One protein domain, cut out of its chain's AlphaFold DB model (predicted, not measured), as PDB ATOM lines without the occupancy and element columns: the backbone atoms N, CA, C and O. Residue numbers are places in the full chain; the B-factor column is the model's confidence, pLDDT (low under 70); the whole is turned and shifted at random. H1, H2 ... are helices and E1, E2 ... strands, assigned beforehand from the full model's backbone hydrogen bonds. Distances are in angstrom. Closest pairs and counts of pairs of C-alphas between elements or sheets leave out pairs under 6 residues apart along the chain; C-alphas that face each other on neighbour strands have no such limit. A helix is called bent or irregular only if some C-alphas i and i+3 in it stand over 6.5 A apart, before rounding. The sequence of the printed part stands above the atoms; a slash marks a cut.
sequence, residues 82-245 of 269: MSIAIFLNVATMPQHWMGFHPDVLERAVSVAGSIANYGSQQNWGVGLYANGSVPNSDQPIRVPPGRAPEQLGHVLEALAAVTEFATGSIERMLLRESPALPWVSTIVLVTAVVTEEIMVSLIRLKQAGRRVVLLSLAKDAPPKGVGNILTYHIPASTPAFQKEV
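What this domain is: This is residues 82 to 245 of the 269 residues of the protein "DUF58 domain-containing protein" of Anaerolineae bacterium (UniProt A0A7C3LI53). A twisted sheet of six strands forms the middle layer between two layers of helices, with H1 and H2 covering one face and H3 and H4 the other. The short H5 lies off the sheet, close to H1, at the end of the printed part. The 164 printed residues include five named helices and six named strands, in the order E1 H1 E2 E3 H2 H3 E4 H4 E5 E6 H5, and the class is mixed, helices and strands. The mixed sheet runs E3 E2 E1 E4 E5 E6, with E3 antiparallel to E2 and the other neighbours parallel. The whole is compact and rounded, with a radius of gyration of the C-alphas of 14.7 A and spans of 36 by 34 by 34 A.

Where its parts are: E1, residues 83 to 88, begins at C-alpha (31.197, 9.656, 21.585) and is 16.0 A long. H1, residues 102 to 121, is the longest helix at 28.4 A, starting at C-alpha (32.085, 12.813, 50.666). Then come E2, residues 125 to 130, 16.9 A; E3, residues 141 to 146; H2, residues 151 to 160; and H3, residues 170 to 180, 16.0 A, only just irregular, with C-alphas 176 and 179 6.9 A apart. E4, residues 186 to 191, H4, residues 196 to 207, 16.3 A, E5, residues 211 to 216, and E6, residues 230 to 233, follow. H5, residues 239 to 245, ends at C-alpha (26.569, -0.749, 53.504).

How they stand to each other: E1 is parallel to E2, with N 86 and O 127 2.9 A apart, and to E4, with N 188 and O 85 2.9 A apart, both within hydrogen-bond range. E2 and E3 form an antiparallel hairpin, N 128 to O 143 being 2.8 A. E4 and E5 are parallel, N 213 to O 187 being 2.9 A, as are E5 and E6, N 232 to O 214 being 2.8 A. H1 lies over E1 and E4 at a height over the sheet of 8.8 A. H2, over E3 and E2, touches H1 at Gly 113 and Leu 156, C-alphas 6.2 A apart, at a shallow tilt of 3 degrees, opposite ways. On the opposite face, H3 is over E1 and H4 over E5; they touch, the closest C-alphas being those of Glu 171 and Ile 198, 5.5 A. E1, H1, E2 and E4, H4, E5 are strand-helix-strand units, two parallel neighbour strands joined through a helix, each with a right-handed crossover. H5 is close to H1 but not clearly touching, C-alphas 107 and 241 being 7.7 A apart. Each O i to N i+4 pair is within range in H1, H2 and H4, but 5 of 7 in H3 and 1 of 3 in H5, which has 2 of 4 O i to N i+3 pairs.

The domain as a whole: The C-alphas farthest apart, of Ala 208 and Val 245, are 42.2 A apart. The printed part has no cut. The links E1 to H1 and E5 to E6 are long, 13 residues each. Mean pLDDT of the printed part is 90.1; residues 224 to 227 and 243 to 245 are under 70.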
ATOM      1  N   MET A  82      29.857   6.318  18.227       79.62
ATOM      2  CA  MET A  82      29.406   7.376  19.128       79.62
ATOM      3  C   MET A  82      30.570   7.946  19.939       79.62
ATOM      4  O   MET A  82      31.645   7.344  20.029       79.62
ATOM      5  N   SER A  83      30.356   9.118  20.524       89.12
ATOM      6  CA  SER A  83      31.197   9.656  21.585       89.12
ATOM      7  C   SER A  83      30.332  10.126  22.744       89.12
ATOM      8  O   SER A  83      29.209  10.599  22.555       89.12
ATOM      9  N   ILE A  84      30.859   9.984  23.948       94.19
ATOM     10  CA  ILE A  84      30.272  10.445  25.191       94.19
ATOM     11  C   ILE A  84      31.262  11.401  25.853       94.19
ATOM     12  O   ILE A  84      32.447  11.099  25.996       94.19
ATOM     13  N   ALA A  85      30.775  12.586  26.198       96.88
ATOM     14  CA  ALA A  85      31.506  13.565  26.982       96.88
ATOM     15  C   ALA A  85      30.829  13.646  28.346       96.88
ATOM     16  O   ALA A  85      29.709  14.153  28.460       96.88
ATOM     17  N   ILE A  86      31.487  13.081  29.351       98.44
ATOM     18  CA  ILE A  86      30.992  13.022  30.719       98.44
ATOM     19  C   ILE A  86      31.427  14.307  31.409       98.44
ATOM     20  O   ILE A  86      32.615  14.602  31.480       98.44
ATOM     21  N   PHE A  87      30.463  15.074  31.898       98.50
ATOM     22  CA  PHE A  87      30.691  16.242  32.730       98.50
ATOM     23  C   PHE A  87      30.385  15.860  34.172       98.50
ATOM     24  O   PHE A  87      29.239  15.551  34.487       98.50
ATOM     25  N   LEU A  88      31.395  15.858  35.036       98.56
ATOM     26  CA  LEU A  88      31.244  15.588  36.461       98.56
ATOM     27  C   LEU A  88      31.215  16.914  37.225       98.56
ATOM     28  O   LEU A  88      32.179  17.680  37.187       98.56
ATOM     29  N   ASN A  89      30.113  17.172  37.925       97.38
ATOM     30  CA  ASN A  89      30.043  18.254  38.896       97.38
ATOM     31  C   ASN A  89      30.472  17.742  40.278       97.38
ATOM     32  O   ASN A  89      29.743  16.948  40.873       97.38
ATOM     33  N   VAL A  90      31.604  18.221  40.795       95.75
ATOM     34  CA  VAL A  90      32.101  17.858  42.136       95.75
ATOM     35  C   VAL A  90      31.343  18.566  43.261       95.75
ATOM     36  O   VAL A  90      31.386  18.137  44.411       95.75
ATOM     37  N   ALA A  91      30.594  19.629  42.939       93.38
ATOM     38  CA  ALA A  91      29.759  20.307  43.918       93.38
ATOM     39  C   ALA A  91      28.603  19.395  44.356       93.38
ATOM     40  O   ALA A  91      27.741  19.006  43.563       93.38
ATOM     41  N   THR A  92      28.582  19.083  45.651       91.75
ATOM     42  CA  THR A  92      27.544  18.266  46.303       91.75
ATOM     43  C   THR A  92      26.540  19.097  47.094       91.75
ATOM     44  O   THR A  92      25.537  18.568  47.568       91.75
ATOM     45  N   MET A  93      26.776  20.405  47.191       86.75
ATOM     46  CA  MET A  93      25.893  21.371  47.828       86.75
ATOM     47  C   MET A  93      25.648  22.584  46.916       86.75
ATOM     48  O   MET A  93      26.525  22.925  46.121       86.75
ATOM     49  N   PRO A  94      24.483  23.256  47.021       79.19
ATOM     50  CA  PRO A  94      24.182  24.454  46.233       79.19
ATOM     51  C   PRO A  94      25.188  25.591  46.406       79.19
ATOM     52  O   PRO A  94      25.478  26.308  45.452       79.19
ATOM     53  N   GLN A  95      25.720  25.760  47.617       77.88
ATOM     54  CA  GLN A  95      26.734  26.764  47.914       77.88
ATOM     55  C   GLN A  95      27.993  26.102  48.466       77.88
ATOM     56  O   GLN A  95      27.927  25.310  49.404       77.88
ATOM     57  N   HIS A  96      29.147  26.465  47.903       70.44
ATOM     58  CA  HIS A  96      30.437  25.841  48.213       70.44
ATOM     59  C   HIS A  96      30.878  26.030  49.675       70.44
ATOM     60  O   HIS A  96      31.609  25.209  50.213       70.44
ATOM     61  N   TRP A  97      30.440  27.105  50.340       72.88
ATOM     62  CA  TRP A  97      30.788  27.384  51.738       72.88
ATOM     63  C   TRP A  97      30.067  26.479  52.740       72.88
ATOM     64  O   TRP A  97      30.437  26.463  53.909       72.88
ATOM     65  N   MET A  98      29.040  25.737  52.316       79.31
ATOM     66  CA  MET A  98      28.356  24.772  53.183       79.31
ATOM     67  C   MET A  98      29.150  23.465  53.346       79.31
ATOM     68  O   MET A  98      28.753  22.599  54.123       79.31
ATOM     69  N   GLY A  99      30.285  23.344  52.652       85.44
ATOM     70  CA  GLY A  99      31.119  22.152  52.629       85.44
ATOM     71  C   GLY A  99      30.732  21.216  51.490       85.44
ATOM     72  O   GLY A  99      30.205  21.637  50.457       85.44
ATOM     73  N   PHE A 100      31.018  19.932  51.676       90.50
ATOM     74  CA  PHE A 100      30.701  18.886  50.717       90.50
ATOM     75  C   PHE A 100      30.289  17.603  51.444       90.50
ATOM     76  O   PHE A 100      30.593  17.410  52.620       90.50
ATOM     77  N   HIS A 101      29.579  16.729  50.737       91.44
ATOM     78  CA  HIS A 101      29.236  15.391  51.199       91.44
ATOM     79  C   HIS A 101      30.151  14.357  50.521       91.44
ATOM     80  O   HIS A 101      29.921  14.068  49.341       91.44
ATOM     81  N   PRO A 102      31.138  13.774  51.236       91.19
ATOM     82  CA  PRO A 102      32.085  12.813  50.666       91.19
ATOM     83  C   PRO A 102      31.389  11.636  49.979       91.19
ATOM     84  O   PRO A 102      31.605  11.402  48.797       91.19
ATOM     85  N   ASP A 103      30.433  10.990  50.655       91.88
ATOM     86  CA  ASP A 103      29.725   9.829  50.099       91.88
ATOM     87  C   ASP A 103      28.968  10.154  48.804       91.88
ATOM     88  O   ASP A 103      28.783   9.308  47.934       91.88
ATOM     89  N   VAL A 104      28.460  11.383  48.676       93.88
ATOM     90  CA  VAL A 104      27.732  11.814  47.476       93.88
ATOM     91  C   VAL A 104      28.708  12.042  46.320       93.88
ATOM     92  O   VAL A 104      28.386  11.686  45.185       93.88
ATOM     93  N   LEU A 105      29.883  12.610  46.607       95.50
ATOM     94  CA  LEU A 105      30.950  12.802  45.629       95.50
ATOM     95  C   LEU A 105      31.481  11.452  45.132       95.50
ATOM     96  O   LEU A 105      31.504  11.237  43.924       95.50
ATOM     97  N   GLU A 106      31.785  10.520  46.037       95.12
ATOM     98  CA  GLU A 106      32.238   9.159  45.707       95.12
ATOM     99  C   GLU A 106      31.240   8.419  44.811       95.12
ATOM    100  O   GLU A 106      31.602   7.800  43.805       95.12
ATOM    101  N   ARG A 107      29.940   8.547  45.104       96.25
ATOM    102  CA  ARG A 107      28.893   7.997  44.234       96.25
ATOM    103  C   ARG A 107      28.846   8.681  42.874       96.25
ATOM    104  O   ARG A 107      28.666   7.998  41.869       96.25
ATOM    105  N   ALA A 108      29.000  10.003  42.807       97.56
ATOM    106  CA  ALA A 108      29.023  10.727  41.534       97.56
ATOM    107  C   ALA A 108      30.236  10.320  40.677       97.56
ATOM    108  O   ALA A 108      30.095  10.098  39.473       97.56
ATOM    109  N   VAL A 109      31.396  10.148  41.311       97.81
ATOM    110  CA  VAL A 109      32.636   9.635  40.718       97.81
ATOM    111  C   VAL A 109      32.452   8.198  40.216       97.81
ATOM    112  O   VAL A 109      32.764   7.906  39.061       97.81
ATOM    113  N   SER A 110      31.827   7.329  41.014       97.81
ATOM    114  CA  SER A 110      31.495   5.949  40.635       97.81
ATOM    115  C   SER A 110      30.501   5.875  39.471       97.81
ATOM    116  O   SER A 110      30.682   5.095  38.535       97.81
ATOM    117  N   VAL A 111      29.470   6.728  39.460       98.12
ATOM    118  CA  VAL A 111      28.519   6.849  38.341       98.12
ATOM    119  C   VAL A 111      29.240   7.299  37.070       98.12
ATOM    120  O   VAL A 111      29.057   6.686  36.017       98.12
ATOM    121  N   ALA A 112      30.096   8.321  37.154       98.50
ATOM    122  CA  ALA A 112      30.894   8.792  36.023       98.50
ATOM    123  C   ALA A 112      31.823   7.690  35.478       98.50
ATOM    124  O   ALA A 112      31.844   7.451  34.269       98.50
ATOM    125  N   GLY A 113      32.519   6.968  36.361       98.06
ATOM    126  CA  GLY A 113      33.367   5.831  35.997       98.06
ATOM    127  C   GLY A 113      32.576   4.704  35.332       98.06
ATOM    128  O   GLY A 113      32.988   4.176  34.301       98.06
ATOM    129  N   SER A 114      31.390   4.392  35.854       97.94
ATOM    130  CA  SER A 114      30.502   3.355  35.314       97.94
ATOM    131  C   SER A 114      30.033   3.672  33.892       97.94
ATOM    132  O   SER A 114      30.047   2.807  33.015       97.94
ATOM    133  N   ILE A 115      29.692   4.935  33.626       97.12
ATOM    134  CA  ILE A 115      29.327   5.419  32.286       97.12
ATOM    135  C   ILE A 115      30.521   5.364  31.336       97.12
ATOM    136  O   ILE A 115      30.366   4.953  30.184       97.12
ATOM    137  N   ALA A 116      31.701   5.774  31.807       97.12
ATOM    138  CA  ALA A 116      32.930   5.722  31.027       97.12
ATOM    139  C   ALA A 116      33.262   4.280  30.621       97.12
ATOM    140  O   ALA A 116      33.501   4.004  29.444       97.12
ATOM    141  N   ASN A 117      33.194   3.352  31.577       96.56
ATOM    142  CA  ASN A 117      33.411   1.932  31.343       96.56
ATOM    143  C   ASN A 117      32.384   1.356  30.356       96.56
ATOM    144  O   ASN A 117      32.770   0.712  29.383       96.56
ATOM    145  N   TYR A 118      31.091   1.652  30.535       94.44
ATOM    146  CA  TYR A 118      30.054   1.227  29.592       94.44
ATOM    147  C   TYR A 118      30.322   1.758  28.177       94.44
ATOM    148  O   TYR A 118      30.308   0.993  27.215       94.44
ATOM    149  N   GLY A 119      30.617   3.054  28.030       92.00
ATOM    150  CA  GLY A 119      30.930   3.652  26.730       92.00
ATOM    151  C   GLY A 119      32.138   2.994  26.057       92.00
ATOM    152  O   GLY A 119      32.095   2.718  24.858       92.00
ATOM    153  N   SER A 120      33.177   2.678  26.833       92.06
ATOM    154  CA  SER A 120      34.368   1.969  26.352       92.06
ATOM    155  C   SER A 120      34.034   0.556  25.852       92.06
ATOM    156  O   SER A 120      34.408   0.192  24.739       92.06
ATOM    157  N   GLN A 121      33.227  -0.209  26.600       90.69
ATOM    158  CA  GLN A 121      32.765  -1.548  26.191       90.69
ATOM    159  C   GLN A 121      31.936  -1.526  24.897       90.69
ATOM    160  O   GLN A 121      31.952  -2.487  24.131       90.69
ATOM    161  N   GLN A 122      31.240  -0.419  24.621       87.56
ATOM    162  CA  GLN A 122      30.506  -0.202  23.370       87.56
ATOM    163  C   GLN A 122      31.378   0.369  22.234       87.56
ATOM    164  O   GLN A 122      30.854   0.712  21.168       87.56
ATOM    165  N   ASN A 123      32.694   0.485  22.440       86.38
ATOM    166  CA  ASN A 123      33.659   1.084  21.514       86.38
ATOM    167  C   ASN A 123      33.319   2.545  21.142       86.38
ATOM    168  O   ASN A 123      33.479   2.993  19.999       86.38
ATOM    169  N   TRP A 124      32.772   3.301  22.098       89.81
ATOM    170  CA  TRP A 124      32.496   4.726  21.940       89.81
ATOM    171  C   TRP A 124      33.724   5.556  22.297       89.81
ATOM    172  O   TRP A 124      34.585   5.141  23.061       89.81
ATOM    173  N   GLY A 125      33.796   6.770  21.751       90.81
ATOM    174  CA  GLY A 125      34.782   7.743  22.205       90.81
ATOM    175  C   GLY A 125      34.403   8.262  23.586       90.81
ATOM    176  O   GLY A 125      33.367   8.907  23.693       90.81
ATOM    177  N   VAL A 126      35.201   8.017  24.618       94.50
ATOM    178  CA  VAL A 126      34.884   8.410  26.000       94.50
ATOM    179  C   VAL A 126      35.776   9.564  26.426       94.50
ATOM    180  O   VAL A 126      36.988   9.513  26.228       94.50
ATOM    181  N   GLY A 127      35.184  10.617  26.984       96.44
ATOM    182  CA  GLY A 127      35.905  11.749  27.562       96.44
ATOM    183  C   GLY A 127      35.295  12.199  28.882       96.44
ATOM    184  O   GLY A 127      34.125  11.919  29.157       96.44
ATOM    185  N   LEU A 128      36.091  12.919  29.665       98.31
ATOM    186  CA  LEU A 128      35.753  13.422  30.990       98.31
ATOM    187  C   LEU A 128      36.093  14.907  31.101       98.31
ATOM    188  O   LEU A 128      37.180  15.343  30.731       98.31
ATOM    189  N   TYR A 129      35.173  15.664  31.675       98.06
ATOM    190  CA  TYR A 129      35.347  17.051  32.065       98.06
ATOM    191  C   TYR A 129      34.831  17.183  33.492       98.06
ATOM    192  O   TYR A 129      33.643  16.983  33.726       98.06
ATOM    193  N   ALA A 130      35.693  17.485  34.457       97.88
ATOM    194  CA  ALA A 130      35.264  17.683  35.839       97.88
ATOM    195  C   ALA A 130      35.605  19.100  36.276       97.88
ATOM    196  O   ALA A 130      36.702  19.587  36.000       97.88
ATOM    197  N   ASN A 131      34.671  19.770  36.952       95.25
ATOM    198  CA  ASN A 131      34.933  21.095  37.512       95.25
ATOM    199  C   ASN A 131      35.791  21.064  38.780       95.25
ATOM    200  O   ASN A 131      36.210  22.134  39.210       95.25
ATOM    201  N   GLY A 132      36.100  19.889  39.328       93.38
ATOM    202  CA  GLY A 132      37.195  19.713  40.284       93.38
ATOM    203  C   GLY A 132      38.574  19.752  39.620       93.38
ATOM    204  O   GLY A 132      38.682  19.744  38.390       93.38
ATOM    205  N   SER A 133      39.624  19.777  40.435       91.88
ATOM    206  CA  SER A 133      41.019  19.647  39.996       91.88
ATOM    207  C   SER A 133      41.671  18.389  40.562       91.88
ATOM    208  O   SER A 133      41.107  17.719  41.425       91.88
ATOM    209  N   VAL A 134      42.872  18.080  40.071       91.38
ATOM    210  CA  VAL A 134      43.775  17.117  40.715       91.38
ATOM    211  C   VAL A 134      44.538  17.774  41.876       91.38
ATOM    212  O   VAL A 134      44.645  19.007  41.897       91.38
ATOM    213  N   PRO A 135      45.109  17.003  42.824       87.31
ATOM    214  CA  PRO A 135      45.925  17.560  43.897       87.31
ATOM    215  C   PRO A 135      47.033  18.467  43.355       87.31
ATOM    216  O   PRO A 135      47.668  18.158  42.348       87.31
ATOM    217  N   ASN A 136      47.276  19.588  44.038       86.38
ATOM    218  CA  ASN A 136      48.267  20.602  43.652       86.38
ATOM    219  C   ASN A 136      48.010  21.275  42.286       86.38
ATOM    220  O   ASN A 136      48.929  21.836  41.689       86.38
ATOM    221  N   SER A 137      46.767  21.250  41.795       88.75
ATOM    222  CA  SER A 137      46.339  21.973  40.597       88.75
ATOM    223  C   SER A 137      45.116  22.842  40.878       88.75
ATOM    224  O   SER A 137      44.242  22.487  41.666       88.75
ATOM    225  N   ASP A 138      45.037  23.976  40.191       87.06
ATOM    226  CA  ASP A 138      43.899  24.895  40.169       87.06
ATOM    227  C   ASP A 138      43.096  24.802  38.859       87.06
ATOM    228  O   ASP A 138      42.144  25.558  38.644       87.06
ATOM    229  N   GLN A 139      43.470  23.876  37.969       90.69
ATOM    230  CA  GLN A 139      42.830  23.722  36.672       90.69
ATOM    231  C   GLN A 139      41.768  22.624  36.692       90.69
ATOM    232  O   GLN A 139      41.979  21.560  37.277       90.69
ATOM    233  N   PRO A 140      40.642  22.839  35.989       93.75
ATOM    234  CA  PRO A 140      39.650  21.796  35.818       93.75
ATOM    235  C   PRO A 140      40.207  20.613  35.030       93.75
ATOM    236  O   PRO A 140      40.939  20.794  34.050       93.75
ATOM    237  N   ILE A 141      39.758  19.414  35.382       95.94
ATOM    238  CA  ILE A 141      40.120  18.184  34.679       95.94
ATOM    239  C   ILE A 141      39.496  18.164  33.283       95.94
ATOM    240  O   ILE A 141      38.295  18.393  33.104       95.94
ATOM    241  N   ARG A 142      40.327  17.860  32.280       96.00
ATOM    242  CA  ARG A 142      39.941  17.783  30.866       96.00
ATOM    243  C   ARG A 142      40.607  16.590  30.202       96.00
ATOM    244  O   ARG A 142      41.798  16.614  29.911       96.00
ATOM    245  N   VAL A 143      39.805  15.587  29.881       95.81
ATOM    246  CA  VAL A 143      40.192  14.431  29.078       95.81
ATOM    247  C   VAL A 143      39.264  14.398  27.861       95.81
ATOM    248  O   VAL A 143      38.131  13.919  27.962       95.81
ATOM    249  N   PRO A 144      39.683  14.950  26.705       93.44
ATOM    250  CA  PRO A 144      38.852  14.971  25.506       93.44
ATOM    251  C   PRO A 144      38.428  13.559  25.078       93.44
ATOM    252  O   PRO A 144      39.197  12.617  25.278       93.44
ATOM    253  N   PRO A 145      37.249  13.386  24.450       92.31
ATOM    254  CA  PRO A 145      36.790  12.065  24.046       92.31
ATOM    255  C   PRO A 145      37.780  11.346  23.126       92.31
ATOM    256  O   PRO A 145      38.107  11.857  22.055       92.31
ATOM    257  N   GLY A 146      38.199  10.139  23.497       89.00
ATOM    258  CA  GLY A 146      39.135   9.297  22.744       89.00
ATOM    259  C   GLY A 146      38.652   7.850  22.644       89.00
ATOM    260  O   GLY A 146      37.741   7.452  23.363       89.00
ATOM    261  N   ARG A 147      39.227   7.072  21.722       87.38
ATOM    262  CA  ARG A 147      38.945   5.629  21.545       87.38
ATOM    263  C   ARG A 147      40.182   4.748  21.701       87.38
ATOM    264  O   ARG A 147      40.118   3.556  21.426       87.38
ATOM    265  N   ALA A 148      41.313   5.343  22.074       83.62
ATOM    266  CA  ALA A 148      42.533   4.585  22.292       83.62
ATOM    267  C   ALA A 148      42.309   3.553  23.416       83.62
ATOM    268  O   ALA A 148      41.541   3.847  24.338       83.62
ATOM    269  N   PRO A 149      42.953   2.375  23.369       80.56
ATOM    270  CA  PRO A 149      42.819   1.358  24.416       80.56
ATOM    271  C   PRO A 149      43.085   1.897  25.830       80.56
ATOM    272  O   PRO A 149      42.421   1.502  26.786       80.56
ATOM    273  N   GLU A 150      44.001   2.857  25.957       87.38
ATOM    274  CA  GLU A 150      44.413   3.478  27.219       87.38
ATOM    275  C   GLU A 150      43.436   4.565  27.695       87.38
ATOM    276  O   GLU A 150      43.498   5.005  28.842       87.38
ATOM    277  N   GLN A 151      42.504   4.997  26.836       93.31
ATOM    278  CA  GLN A 151      41.614   6.125  27.114       93.31
ATOM    279  C   GLN A 151      40.786   5.914  28.382       93.31
ATOM    280  O   GLN A 151      40.614   6.849  29.163       93.31
ATOM    281  N   LEU A 152      40.251   4.705  28.581       95.44
ATOM    282  CA  LEU A 152      39.478   4.407  29.783       95.44
ATOM    283  C   LEU A 152      40.355   4.544  31.033       95.44
ATOM    284  O   LEU A 152      39.905   5.134  32.008       95.44
ATOM    285  N   GLY A 153      41.606   4.078  30.975       95.81
ATOM    286  CA  GLY A 153      42.579   4.239  32.055       95.81
ATOM    287  C   GLY A 153      42.785   5.707  32.421       95.81
ATOM    288  O   GLY A 153      42.596   6.066  33.577       95.81
ATOM    289  N   HIS A 154      43.035   6.575  31.432       95.81
ATOM    290  CA  HIS A 154      43.189   8.019  31.668       95.81
ATOM    291  C   HIS A 154      41.944   8.657  32.302       95.81
ATOM    292  O   HIS A 154      42.056   9.535  33.153       95.81
ATOM    293  N   VAL A 155      40.746   8.235  31.888       97.88
ATOM    294  CA  VAL A 155      39.490   8.733  32.466       97.88
ATOM    295  C   VAL A 155      39.326   8.266  33.915       97.88
ATOM    296  O   VAL A 155      38.954   9.074  34.762       97.88
ATOM    297  N   LEU A 156      39.603   6.994  34.213       97.75
ATOM    298  CA  LEU A 156      39.487   6.440  35.567       97.75
ATOM    299  C   LEU A 156      40.542   7.013  36.520       97.75
ATOM    300  O   LEU A 156      40.222   7.292  37.669       97.75
ATOM    301  N   GLU A 157      41.761   7.245  36.040       96.19
ATOM    302  CA  GLU A 157      42.826   7.903  36.801       96.19
ATOM    303  C   GLU A 157      42.473   9.362  37.106       96.19
ATOM    304  O   GLU A 157      42.593   9.810  38.244       96.19
ATOM    305  N   ALA A 158      41.940  10.089  36.122       96.50
ATOM    306  CA  ALA A 158      41.467  11.451  36.332       96.50
ATOM    307  C   ALA A 158      40.286  11.518  37.318       96.50
ATOM    308  O   ALA A 158      40.204  12.452  38.110       96.50
ATOM    309  N   LEU A 159      39.386  10.527  37.298       97.56
ATOM    310  CA  LEU A 159      38.319  10.395  38.295       97.56
ATOM    311  C   LEU A 159      38.868  10.076  39.687       97.56
ATOM    312  O   LEU A 159      38.396  10.653  40.653       97.56
ATOM    313  N   ALA A 160      39.866   9.198  39.789       94.69
ATOM    314  CA  ALA A 160      40.507   8.852  41.056       94.69
ATOM    315  C   ALA A 160      41.261  10.030  41.688       94.69
ATOM    316  O   ALA A 160      41.382  10.115  42.904       94.69
ATOM    317  N   ALA A 161      41.772  10.939  40.858       93.44
ATOM    318  CA  ALA A 161      42.484  12.127  41.305       93.44
ATOM    319  C   ALA A 161      41.568  13.340  41.541       93.44
ATOM    320  O   ALA A 161      42.077  14.406  41.874       93.44
ATOM    321  N   VAL A 162      40.250  13.247  41.328       95.00
ATOM    322  CA  VAL A 162      39.384  14.428  41.440       95.00
ATOM    323  C   VAL A 162      39.223  14.862  42.897       95.00
ATOM    324  O   VAL A 162      38.880  14.068  43.765       95.00
ATOM    325  N   THR A 163      39.441  16.147  43.157       92.50
ATOM    326  CA  THR A 163      39.204  16.763  44.466       92.50
ATOM    327  C   THR A 163      37.785  17.327  44.572       92.50
ATOM    328  O   THR A 163      37.108  17.601  43.575       92.50
ATOM    329  N   GLU A 164      37.329  17.541  45.802       90.00
ATOM    330  CA  GLU A 164      36.041  18.139  46.156       90.00
ATOM    331  C   GLU A 164      35.931  19.628  45.783       90.00
ATOM    332  O   GLU A 164      34.833  20.193  45.737       90.00
ATOM    333  N   PHE A 165      37.065  20.282  45.518       87.56
ATOM    334  CA  PHE A 165      37.130  21.714  45.267       87.56
ATOM    335  C   PHE A 165      36.828  22.037  43.807       87.56
ATOM    336  O   PHE A 165      37.642  21.836  42.907       87.56
ATOM    337  N   ALA A 166      35.652  22.617  43.571       89.62
ATOM    338  CA  ALA A 166      35.292  23.115  42.254       89.62
ATOM    339  C   ALA A 166      36.135  24.351  41.877       89.62
ATOM    340  O   ALA A 166      35.991  25.427  42.453       89.62
ATOM    341  N   THR A 167      36.942  24.223  40.826       88.75
ATOM    342  CA  THR A 167      37.694  25.311  40.166       88.75
ATOM    343  C   THR A 167      36.789  26.300  39.418       88.75
ATOM    344  O   THR A 167      37.219  27.370  38.983       88.75
ATOM    345  N   GLY A 168      35.508  25.960  39.252       90.69
ATOM    346  CA  GLY A 168      34.495  26.819  38.659       90.69
ATOM    347  C   GLY A 168      33.118  26.160  38.580       90.69
ATOM    348  O   GLY A 168      32.925  24.989  38.906       90.69
ATOM    349  N   SER A 169      32.135  26.925  38.111       93.12
ATOM    350  CA  SER A 169      30.766  26.447  37.893       93.12
ATOM    351  C   SER A 169      30.712  25.446  36.728       93.12
ATOM    352  O   SER A 169      31.273  25.725  35.655       93.12
ATOM    353  N   ILE A 170      30.003  24.330  36.893       95.69
ATOM    354  CA  ILE A 170      29.899  23.283  35.866       95.69
ATOM    355  C   ILE A 170      29.208  23.780  34.585       95.69
ATOM    356  O   ILE A 170      29.536  23.359  33.481       95.69
ATOM    357  N   GLU A 171      28.308  24.748  34.708       95.00
ATOM    358  CA  GLU A 171      27.553  25.395  33.637       95.00
ATOM    359  C   GLU A 171      28.476  26.143  32.675       95.00
ATOM    360  O   GLU A 171      28.399  25.976  31.455       95.00
ATOM    361  N   ARG A 172      29.405  26.939  33.220       94.75
ATOM    362  CA  ARG A 172      30.422  27.636  32.416       94.75
ATOM    363  C   ARG A 172      31.330  26.643  31.708       94.75
ATOM    364  O   ARG A 172      31.667  26.865  30.548       94.75
ATOM    365  N   MET A 173      31.704  25.551  32.376       95.75
ATOM    366  CA  MET A 173      32.495  24.491  31.755       95.75
ATOM    367  C   MET A 173      31.739  23.825  30.601       95.75
ATOM    368  O   MET A 173      32.282  23.733  29.505       95.75
ATOM    369  N   LEU A 174      30.481  23.429  30.808       95.50
ATOM    370  CA  LEU A 174      29.618  22.862  29.767       95.50
ATOM    371  C   LEU A 174      29.558  23.770  28.534       95.50
ATOM    372  O   LEU A 174      29.801  23.322  27.413       95.50
ATOM    373  N   LEU A 175      29.279  25.059  28.732       94.12
ATOM    374  CA  LEU A 175      29.176  26.019  27.634       94.12
ATOM    375  C   LEU A 175      30.525  26.275  26.945       94.12
ATOM    376  O   LEU A 175      30.549  26.423  25.725       94.12
ATOM    377  N   ARG A 176      31.636  26.281  27.691       94.31
ATOM    378  CA  ARG A 176      32.988  26.492  27.152       94.31
ATOM    379  C   ARG A 176      33.497  25.303  26.339       94.31
ATOM    380  O   ARG A 176      34.100  25.511  25.292       94.31
ATOM    381  N   GLU A 177      33.279  24.079  26.816       93.94
ATOM    382  CA  GLU A 177      33.849  22.873  26.199       93.94
ATOM    383  C   GLU A 177      32.947  22.291  25.105       93.94
ATOM    384  O   GLU A 177      33.443  21.712  24.138       93.94
ATOM    385  N   SER A 178      31.625  22.487  25.197       92.38
ATOM    386  CA  SER A 178      30.676  21.941  24.218       92.38
ATOM    387  C   SER A 178      30.962  22.274  22.744       92.38
ATOM    388  O   SER A 178      30.723  21.389  21.916       92.38
ATOM    389  N   PRO A 179      31.490  23.457  22.349       90.00
ATOM    390  CA  PRO A 179      31.769  23.756  20.946       90.00
ATOM    391  C   PRO A 179      32.892  22.895  20.361       90.00
ATOM    392  O   PRO A 179      32.841  22.575  19.176       90.00
ATOM    393  N   ALA A 180      33.868  22.492  21.182       87.69
ATOM    394  CA  ALA A 180      35.005  21.670  20.765       87.69
ATOM    395  C   ALA A 180      34.667  20.171  20.681       87.69
ATOM    396  O   ALA A 180      35.421  19.397  20.092       87.69
ATOM    397  N   LEU A 181      33.535  19.748  21.254       87.50
ATOM    398  CA  LEU A 181      33.094  18.359  21.190       87.50
ATOM    399  C   LEU A 181      32.595  17.996  19.784       87.50
ATOM    400  O   LEU A 181      31.823  18.775  19.200       87.50
ATOM    401  N   PRO A 182      32.895  16.773  19.295       81.00
ATOM    402  CA  PRO A 182      32.279  16.220  18.091       81.00
ATOM    403  C   PRO A 182      30.765  16.414  18.114       81.00
ATOM    404  O   PRO A 182      30.131  16.176  19.147       81.00
ATOM    405  N   TRP A 183      30.168  16.831  16.995       75.75
ATOM    406  CA  TRP A 183      28.737  17.164  16.938       75.75
ATOM    407  C   TRP A 183      27.830  16.019  17.413       75.75
ATOM    408  O   TRP A 183      26.832  16.244  18.092       75.75
ATOM    409  N   VAL A 184      28.220  14.780  17.103       76.62
ATOM    410  CA  VAL A 184      27.476  13.551  17.425       76.62
ATOM    411  C   VAL A 184      27.681  13.104  18.885       76.62
ATOM    412  O   VAL A 184      27.095  12.110  19.315       76.62
ATOM    413  N   SER A 185      28.482  13.835  19.670       87.31
ATOM    414  CA  SER A 185      28.728  13.500  21.072       87.31
ATOM    415  C   SER A 185      27.463  13.632  21.906       87.31
ATOM    416  O   SER A 185      26.739  14.627  21.819       87.31
ATOM    417  N   THR A 186      27.238  12.651  22.769       92.94
ATOM    418  CA  THR A 186      26.281  12.779  23.863       92.94
ATOM    419  C   THR A 186      26.980  13.442  25.040       92.94
ATOM    420  O   THR A 186      27.982  12.934  25.535       92.94
ATOM    421  N   ILE A 187      26.453  14.579  25.477       95.81
ATOM    422  CA  ILE A 187      26.882  15.270  26.691       95.81
ATOM    423  C   ILE A 187      26.111  14.655  27.855       95.81
ATOM    424  O   ILE A 187      24.880  14.701  27.870       95.81
ATOM    425  N   VAL A 188      26.819  14.076  28.818       97.38
ATOM    426  CA  VAL A 188      26.215  13.477  30.012       97.38
ATOM    427  C   VAL A 188      26.681  14.253  31.228       97.38
ATOM    428  O   VAL A 188      27.856  14.204  31.563       97.38
ATOM    429  N   LEU A 189      25.772  14.980  31.871       98.00
ATOM    430  CA  LEU A 189      26.056  15.686  33.116       98.00
ATOM    431  C   LEU A 189      25.731  14.781  34.303       98.00
ATOM    432  O   LEU A 189      24.582  14.380  34.464       98.00
ATOM    433  N   VAL A 190      26.725  14.510  35.143       98.25
ATOM    434  CA  VAL A 190      26.595  13.818  36.427       98.25
ATOM    435  C   VAL A 190      26.698  14.857  37.533       98.25
ATOM    436  O   VAL A 190      27.705  15.558  37.638       98.25
ATOM    437  N   THR A 191      25.655  14.997  38.345       96.75
ATOM    438  CA  THR A 191      25.656  15.994  39.417       96.75
ATOM    439  C   THR A 191      24.755  15.618  40.581       96.75
ATOM    440  O   THR A 191      23.674  15.064  40.402       96.75
ATOM    441  N   ALA A 192      25.189  15.972  41.787       94.75
ATOM    442  CA  ALA A 192      24.398  15.855  43.005       94.75
ATOM    443  C   ALA A 192      23.511  17.078  43.291       94.75
ATOM    444  O   ALA A 192      22.659  17.023  44.175       94.75
ATOM    445  N   VAL A 193      23.682  18.170  42.543       92.19
ATOM    446  CA  VAL A 193      22.946  19.420  42.740       92.19
ATOM    447  C   VAL A 193      22.395  19.877  41.402       92.19
ATOM    448  O   VAL A 193      23.137  20.052  40.441       92.19
ATOM    449  N   VAL A 194      21.084  20.086  41.338       91.62
ATOM    450  CA  VAL A 194      20.416  20.576  40.130       91.62
ATOM    451  C   VAL A 194      19.930  21.993  40.398       91.62
ATOM    452  O   VAL A 194      18.981  22.190  41.151       91.62
ATOM    453  N   THR A 195      20.605  22.969  39.797       91.06
ATOM    454  CA  THR A 195      20.266  24.396  39.872       91.06
ATOM    455  C   THR A 195      19.499  24.843  38.627       91.06
ATOM    456  O   THR A 195      19.482  24.153  37.599       91.06
ATOM    457  N   GLU A 196      18.874  26.019  38.689       89.75
ATOM    458  CA  GLU A 196      18.218  26.613  37.522       89.75
ATOM    459  C   GLU A 196      19.231  26.922  36.410       89.75
ATOM    460  O   GLU A 196      18.955  26.689  35.233       89.75
ATOM    461  N   GLU A 197      20.440  27.358  36.764       91.44
ATOM    462  CA  GLU A 197      21.516  27.674  35.827       91.44
ATOM    463  C   GLU A 197      21.998  26.438  35.056       91.44
ATOM    464  O   GLU A 197      22.216  26.518  33.835       91.44
ATOM    465  N   ILE A 198      22.119  25.287  35.733       93.38
ATOM    466  CA  ILE A 198      22.404  23.996  35.088       93.38
ATOM    467  C   ILE A 198      21.315  23.695  34.066       93.38
ATOM    468  O   ILE A 198      21.615  23.410  32.904       93.38
ATOM    469  N   MET A 199      20.049  23.808  34.467       92.75
ATOM    470  CA  MET A 199      18.922  23.497  33.592       92.75
ATOM    471  C   MET A 199      18.863  24.422  32.376       92.75
ATOM    472  O   MET A 199      18.731  23.940  31.250       92.75
ATOM    473  N   VAL A 200      19.041  25.733  32.561       92.94
ATOM    474  CA  VAL A 200      19.108  26.708  31.463       92.94
ATOM    475  C   VAL A 200      20.247  26.365  30.501       92.94
ATOM    476  O   VAL A 200      20.059  26.397  29.282       92.94
ATOM    477  N   SER A 201      21.415  25.989  31.021       94.56
ATOM    478  CA  SER A 201      22.575  25.617  30.204       94.56
ATOM    479  C   SER A 201      22.321  24.346  29.388       94.56
ATOM    480  O   SER A 201      22.594  24.325  28.186       94.56
ATOM    481  N   LEU A 202      21.724  23.313  29.991       94.50
ATOM    482  CA  LEU A 202      21.354  22.081  29.286       94.50
ATOM    483  C   LEU A 202      20.277  22.324  28.218       94.50
ATOM    484  O   LEU A 202      20.380  21.787  27.114       94.50
ATOM    485  N   ILE A 203      19.274  23.163  28.504       93.31
ATOM    486  CA  ILE A 203      18.234  23.543  27.534       93.31
ATOM    487  C   ILE A 203      18.859  24.258  26.335       93.31
ATOM    488  O   ILE A 203      18.541  23.915  25.199       93.31
ATOM    489  N   ARG A 204      19.779  25.203  26.567       92.81
ATOM    490  CA  ARG A 204      20.492  25.912  25.490       92.81
ATOM    491  C   ARG A 204      21.287  24.954  24.608       92.81
ATOM    492  O   ARG A 204      21.182  25.024  23.385       92.81
ATOM    493  N   LEU A 205      22.037  24.028  25.207       92.56
ATOM    494  CA  LEU A 205      22.784  23.013  24.458       92.56
ATOM    495  C   LEU A 205      21.852  22.129  23.627       92.56
ATOM    496  O   LEU A 205      22.129  21.853  22.459       92.56
ATOM    497  N   LYS A 206      20.713  21.737  24.198       90.88
ATOM    498  CA  LYS A 206      19.707  20.953  23.490       90.88
ATOM    499  C   LYS A 206      19.075  21.713  22.323       90.88
ATOM    500  O   LYS A 206      18.924  21.147  21.244       90.88
ATOM    501  N   GLN A 207      18.723  22.983  22.519       90.38
ATOM    502  CA  GLN A 207      18.204  23.860  21.462       90.38
ATOM    503  C   GLN A 207      19.233  24.082  20.348       90.38
ATOM    504  O   GLN A 207      18.861  24.165  19.182       90.38
ATOM    505  N   ALA A 208      20.527  24.075  20.685       89.00
ATOM    506  CA  ALA A 208      21.622  24.065  19.719       89.00
ATOM    507  C   ALA A 208      21.810  22.706  19.009       89.00
ATOM    508  O   ALA A 208      22.770  22.534  18.265       89.00
ATOM    509  N   GLY A 209      20.929  21.726  19.232       86.94
ATOM    510  CA  GLY A 209      20.964  20.416  18.581       86.94
ATOM    511  C   GLY A 209      21.905  19.401  19.232       86.94
ATOM    512  O   GLY A 209      22.085  18.312  18.683       86.94
ATOM    513  N   ARG A 210      22.500  19.712  20.394       89.25
ATOM    514  CA  ARG A 210      23.324  18.751  21.139       89.25
ATOM    515  C   ARG A 210      22.445  17.717  21.835       89.25
ATOM    516  O   ARG A 210      21.361  18.014  22.339       89.25
ATOM    517  N   ARG A 211      22.950  16.489  21.918       89.94
ATOM    518  CA  ARG A 211      22.355  15.438  22.747       89.94
ATOM    519  C   ARG A 211      22.822  15.637  24.180       89.94
ATOM    520  O   ARG A 211      24.024  15.619  24.429       89.94
ATOM    521  N   VAL A 212      21.879  15.823  25.095       93.56
ATOM    522  CA  VAL A 212      22.152  16.049  26.518       93.56
ATOM    523  C   VAL A 212      21.398  15.033  27.369       93.56
ATOM    524  O   VAL A 212      20.221  14.762  27.120       93.56
ATOM    525  N   VAL A 213      22.082  14.485  28.369       94.94
ATOM    526  CA  VAL A 213      21.523  13.592  29.387       94.94
ATOM    527  C   VAL A 213      21.933  14.115  30.756       94.94
ATOM    528  O   VAL A 213      23.093  14.471  30.960       94.94
ATOM    529  N   LEU A 214      20.984  14.171  31.685       95.75
ATOM    530  CA  LEU A 214      21.217  14.558  33.072       95.75
ATOM    531  C   LEU A 214      21.111  13.324  33.971       95.75
ATOM    532  O   LEU A 214      20.066  12.682  34.009       95.75
ATOM    533  N   LEU A 215      22.168  13.025  34.717       95.94
ATOM    534  CA  LEU A 215      22.183  12.040  35.792       95.94
ATOM    535  C   LEU A 215      22.261  12.783  37.120       95.94
ATOM    536  O   LEU A 215      23.297  13.344  37.480       95.94
ATOM    537  N   SER A 216      21.133  12.824  37.820       95.62
ATOM    538  CA  SER A 216      20.997  13.529  39.086       95.62
ATOM    539  C   SER A 216      21.148  12.565  40.256       95.62
ATOM    540  O   SER A 216      20.388  11.605  40.359       95.62
ATOM    541  N   LEU A 217      22.085  12.860  41.154       95.44
ATOM    542  CA  LEU A 217      22.251  12.206  42.457       95.44
ATOM    543  C   LEU A 217      21.652  13.046  43.599       95.44
ATOM    544  O   LEU A 217      21.948  12.806  44.770       95.44
ATOM    545  N   ALA A 218      20.845  14.061  43.270       90.88
ATOM    546  CA  ALA A 218      20.191  14.898  44.266       90.88
ATOM    547  C   ALA A 218      19.287  14.053  45.174       90.88
ATOM    548  O   ALA A 218      18.769  13.013  44.766       90.88
ATOM    549  N   LYS A 219      19.084  14.504  46.415       86.19
ATOM    550  CA  LYS A 219      18.197  13.817  47.365       86.19
ATOM    551  C   LYS A 219      16.780  13.688  46.803       86.19
ATOM    552  O   LYS A 219      16.216  12.596  46.793       86.19
ATOM    553  N   ASP A 220      16.253  14.798  46.304       85.81
ATOM    554  CA  ASP A 220      14.936  14.867  45.691       85.81
ATOM    555  C   ASP A 220      15.041  14.702  44.176       85.81
ATOM    556  O   ASP A 220      16.007  15.141  43.545       85.81
ATOM    557  N   ALA A 221      14.036  14.055  43.586       82.44
ATOM    558  CA  ALA A 221      13.993  13.876  42.144       82.44
ATOM    559  C   ALA A 221      13.896  15.246  41.448       82.44
ATOM    560  O   ALA A 221      13.054  16.066  41.835       82.44
ATOM    561  N   PRO A 222      14.700  15.501  40.401       79.50
ATOM    562  CA  PRO A 222      14.590  16.736  39.644       79.50
ATOM    563  C   PRO A 222      13.186  16.862  39.022       79.50
ATOM    564  O   PRO A 222      12.574  15.845  38.667       79.50
ATOM    565  N   PRO A 223      12.662  18.092  38.855       72.31
ATOM    566  CA  PRO A 223      11.336  18.310  38.289       72.31
ATOM    567  C   PRO A 223      11.191  17.625  36.925       72.31
ATOM    568  O   PRO A 223      11.983  17.845  36.004       72.31
ATOM    569  N   LYS A 224      10.163  16.781  36.782       67.31
ATOM    570  CA  LYS A 224       9.904  16.062  35.529       67.31
ATOM    571  C   LYS A 224       9.519  17.050  34.422       67.31
ATOM    572  O   LYS A 224       8.693  17.930  34.632       67.31
ATOM    573  N   GLY A 225      10.068  16.861  33.221       62.53
ATOM    574  CA  GLY A 225       9.603  17.544  32.004       62.53
ATOM    575  C   GLY A 225      10.246  18.899  31.688       62.53
ATOM    576  O   GLY A 225       9.902  19.502  30.672       62.53
ATOM    577  N   VAL A 226      11.218  19.374  32.472       62.78
ATOM    578  CA  VAL A 226      11.912  20.635  32.165       62.78
ATOM    579  C   VAL A 226      12.793  20.459  30.915       62.78
ATOM    580  O   VAL A 226      13.808  19.764  30.922       62.78
ATOM    581  N   GLY A 227      12.373  21.053  29.792       64.69
ATOM    582  CA  GLY A 227      13.136  21.079  28.535       64.69
ATOM    583  C   GLY A 227      13.170  19.770  27.729       64.69
ATOM    584  O   GLY A 227      13.965  19.650  26.786       64.69
ATOM    585  N   ASN A 228      12.338  18.770  28.060       81.69
ATOM    586  CA  ASN A 228      12.363  17.417  27.471       81.69
ATOM    587  C   ASN A 228      13.748  16.729  27.556       81.69
ATOM    588  O   ASN A 228      14.084  15.902  26.703       81.69
ATOM    589  N   ILE A 229      14.625  17.151  28.467       88.94
ATOM    590  CA  ILE A 229      15.961  16.563  28.619       88.94
ATOM    591  C   ILE A 229      15.798  15.135  29.147       88.94
ATOM    592  O   ILE A 229      14.927  14.879  29.976       88.94
ATOM    593  N   LEU A 230      16.599  14.195  28.637       90.56
ATOM    594  CA  LEU A 230      16.612  12.843  29.182       90.56
ATOM    595  C   LEU A 230      17.278  12.900  30.556       90.56
ATOM    596  O   LEU A 230      18.473  13.181  30.650       90.56
ATOM    597  N   THR A 231      16.497  12.668  31.605       92.62
ATOM    598  CA  THR A 231      16.951  12.787  32.989       92.62
ATOM    599  C   THR A 231      16.748  11.472  33.718       92.62
ATOM    600  O   THR A 231      15.638  10.941  33.733       92.62
ATOM    601  N   TYR A 232      17.806  10.987  34.362       93.50
ATOM    602  CA  TYR A 232      17.748   9.879  35.307       93.50
ATOM    603  C   TYR A 232      18.056  10.397  36.706       93.50
ATOM    604  O   TYR A 232      18.957  11.215  36.899       93.50
ATOM    605  N   HIS A 233      17.288   9.919  37.676       94.50
ATOM    606  CA  HIS A 233      17.503  10.189  39.089       94.50
ATOM    607  C   HIS A 233      18.068   8.928  39.735       94.50
ATOM    608  O   HIS A 233      17.447   7.871  39.645       94.50
ATOM    609  N   ILE A 234      19.247   9.046  40.340       94.38
ATOM    610  CA  ILE A 234      19.999   7.956  40.962       94.38
ATOM    611  C   ILE A 234      20.100   8.270  42.465       94.38
ATOM    612  O   ILE A 234      21.092   8.852  42.915       94.38
ATOM    613  N   PRO A 235      19.059   7.964  43.261       92.19
ATOM    614  CA  PRO A 235      19.052   8.262  44.690       92.19
ATOM    615  C   PRO A 235      20.060   7.403  45.463       92.19
ATOM    616  O   PRO A 235      20.477   6.339  45.009       92.19
ATOM    617  N   ALA A 236      20.372   7.791  46.701       89.31
ATOM    618  CA  ALA A 236      21.221   6.991  47.595       89.31
ATOM    619  C   ALA A 236      20.645   5.589  47.898       89.31
ATOM    620  O   ALA A 236      21.385   4.683  48.261       89.31
ATOM    621  N   SER A 237      19.336   5.388  47.715       88.31
ATOM    622  CA  SER A 237      18.665   4.090  47.858       88.31
ATOM    623  C   SER A 237      18.835   3.155  46.655       88.31
ATOM    624  O   SER A 237      18.253   2.074  46.641       88.31
ATOM    625  N   THR A 238      19.564   3.573  45.620       89.38
ATOM    626  CA  THR A 238      19.824   2.760  44.425       89.38
ATOM    627  C   THR A 238      20.558   1.465  44.806       89.38
ATOM    628  O   THR A 238      21.498   1.537  45.601       89.38
ATOM    629  N   PRO A 239      20.189   0.291  44.249       85.62
ATOM    630  CA  PRO A 239      20.764  -0.999  44.642       85.62
ATOM    631  C   PRO A 239      22.295  -1.049  44.615       85.62
ATOM    632  O   PRO A 239      22.893  -1.641  45.513       85.62
ATOM    633  N   ALA A 240      22.916  -0.387  43.632       86.12
ATOM    634  CA  ALA A 240      24.366  -0.237  43.530       86.12
ATOM    635  C   ALA A 240      25.006   0.246  44.847       86.12
ATOM    636  O   ALA A 240      25.971  -0.345  45.319       86.12
ATOM    637  N   PHE A 241      24.409   1.252  45.490       85.81
ATOM    638  CA  PHE A 241      24.951   1.897  46.691       85.81
ATOM    639  C   PHE A 241      24.523   1.223  47.999       85.81
ATOM    640  O   PHE A 241      25.092   1.478  49.055       85.81
ATOM    641  N   GLN A 242      23.519   0.344  47.957       76.94
ATOM    642  CA  GLN A 242      23.092  -0.411  49.138       76.94
ATOM    643  C   GLN A 242      23.992  -1.619  49.417       76.94
ATOM    644  O   GLN A 242      24.148  -2.014  50.574       76.94
ATOM    645  N   LYS A 243      24.604  -2.191  48.371       61.41
ATOM    646  CA  LYS A 243      25.539  -3.319  48.500       61.41
ATOM    647  C   LYS A 243      26.784  -2.952  49.320       61.41
ATOM    648  O   LYS A 243      27.312  -3.813  50.017       61.41
ATOM    649  N   GLU A 244      27.196  -1.683  49.311       53.03
ATOM    650  CA  GLU A 244      28.348  -1.180  50.075       53.03
ATOM    651  C   GLU A 244      28.095  -1.084  51.588       53.03
ATOM    652  O   GLU A 244      29.021  -1.295  52.364       53.03
ATOM    653  N   VAL A 245      26.854  -0.876  52.053       46.06
ATOM    654  CA  VAL A 245      26.569  -0.749  53.504       46.06
ATOM    655  C   VAL A 245      26.818  -2.066  54.263       46.06
ATOM    656  O   VAL A 245      27.109  -2.051  55.457       46.06
TER     657      VAL A 245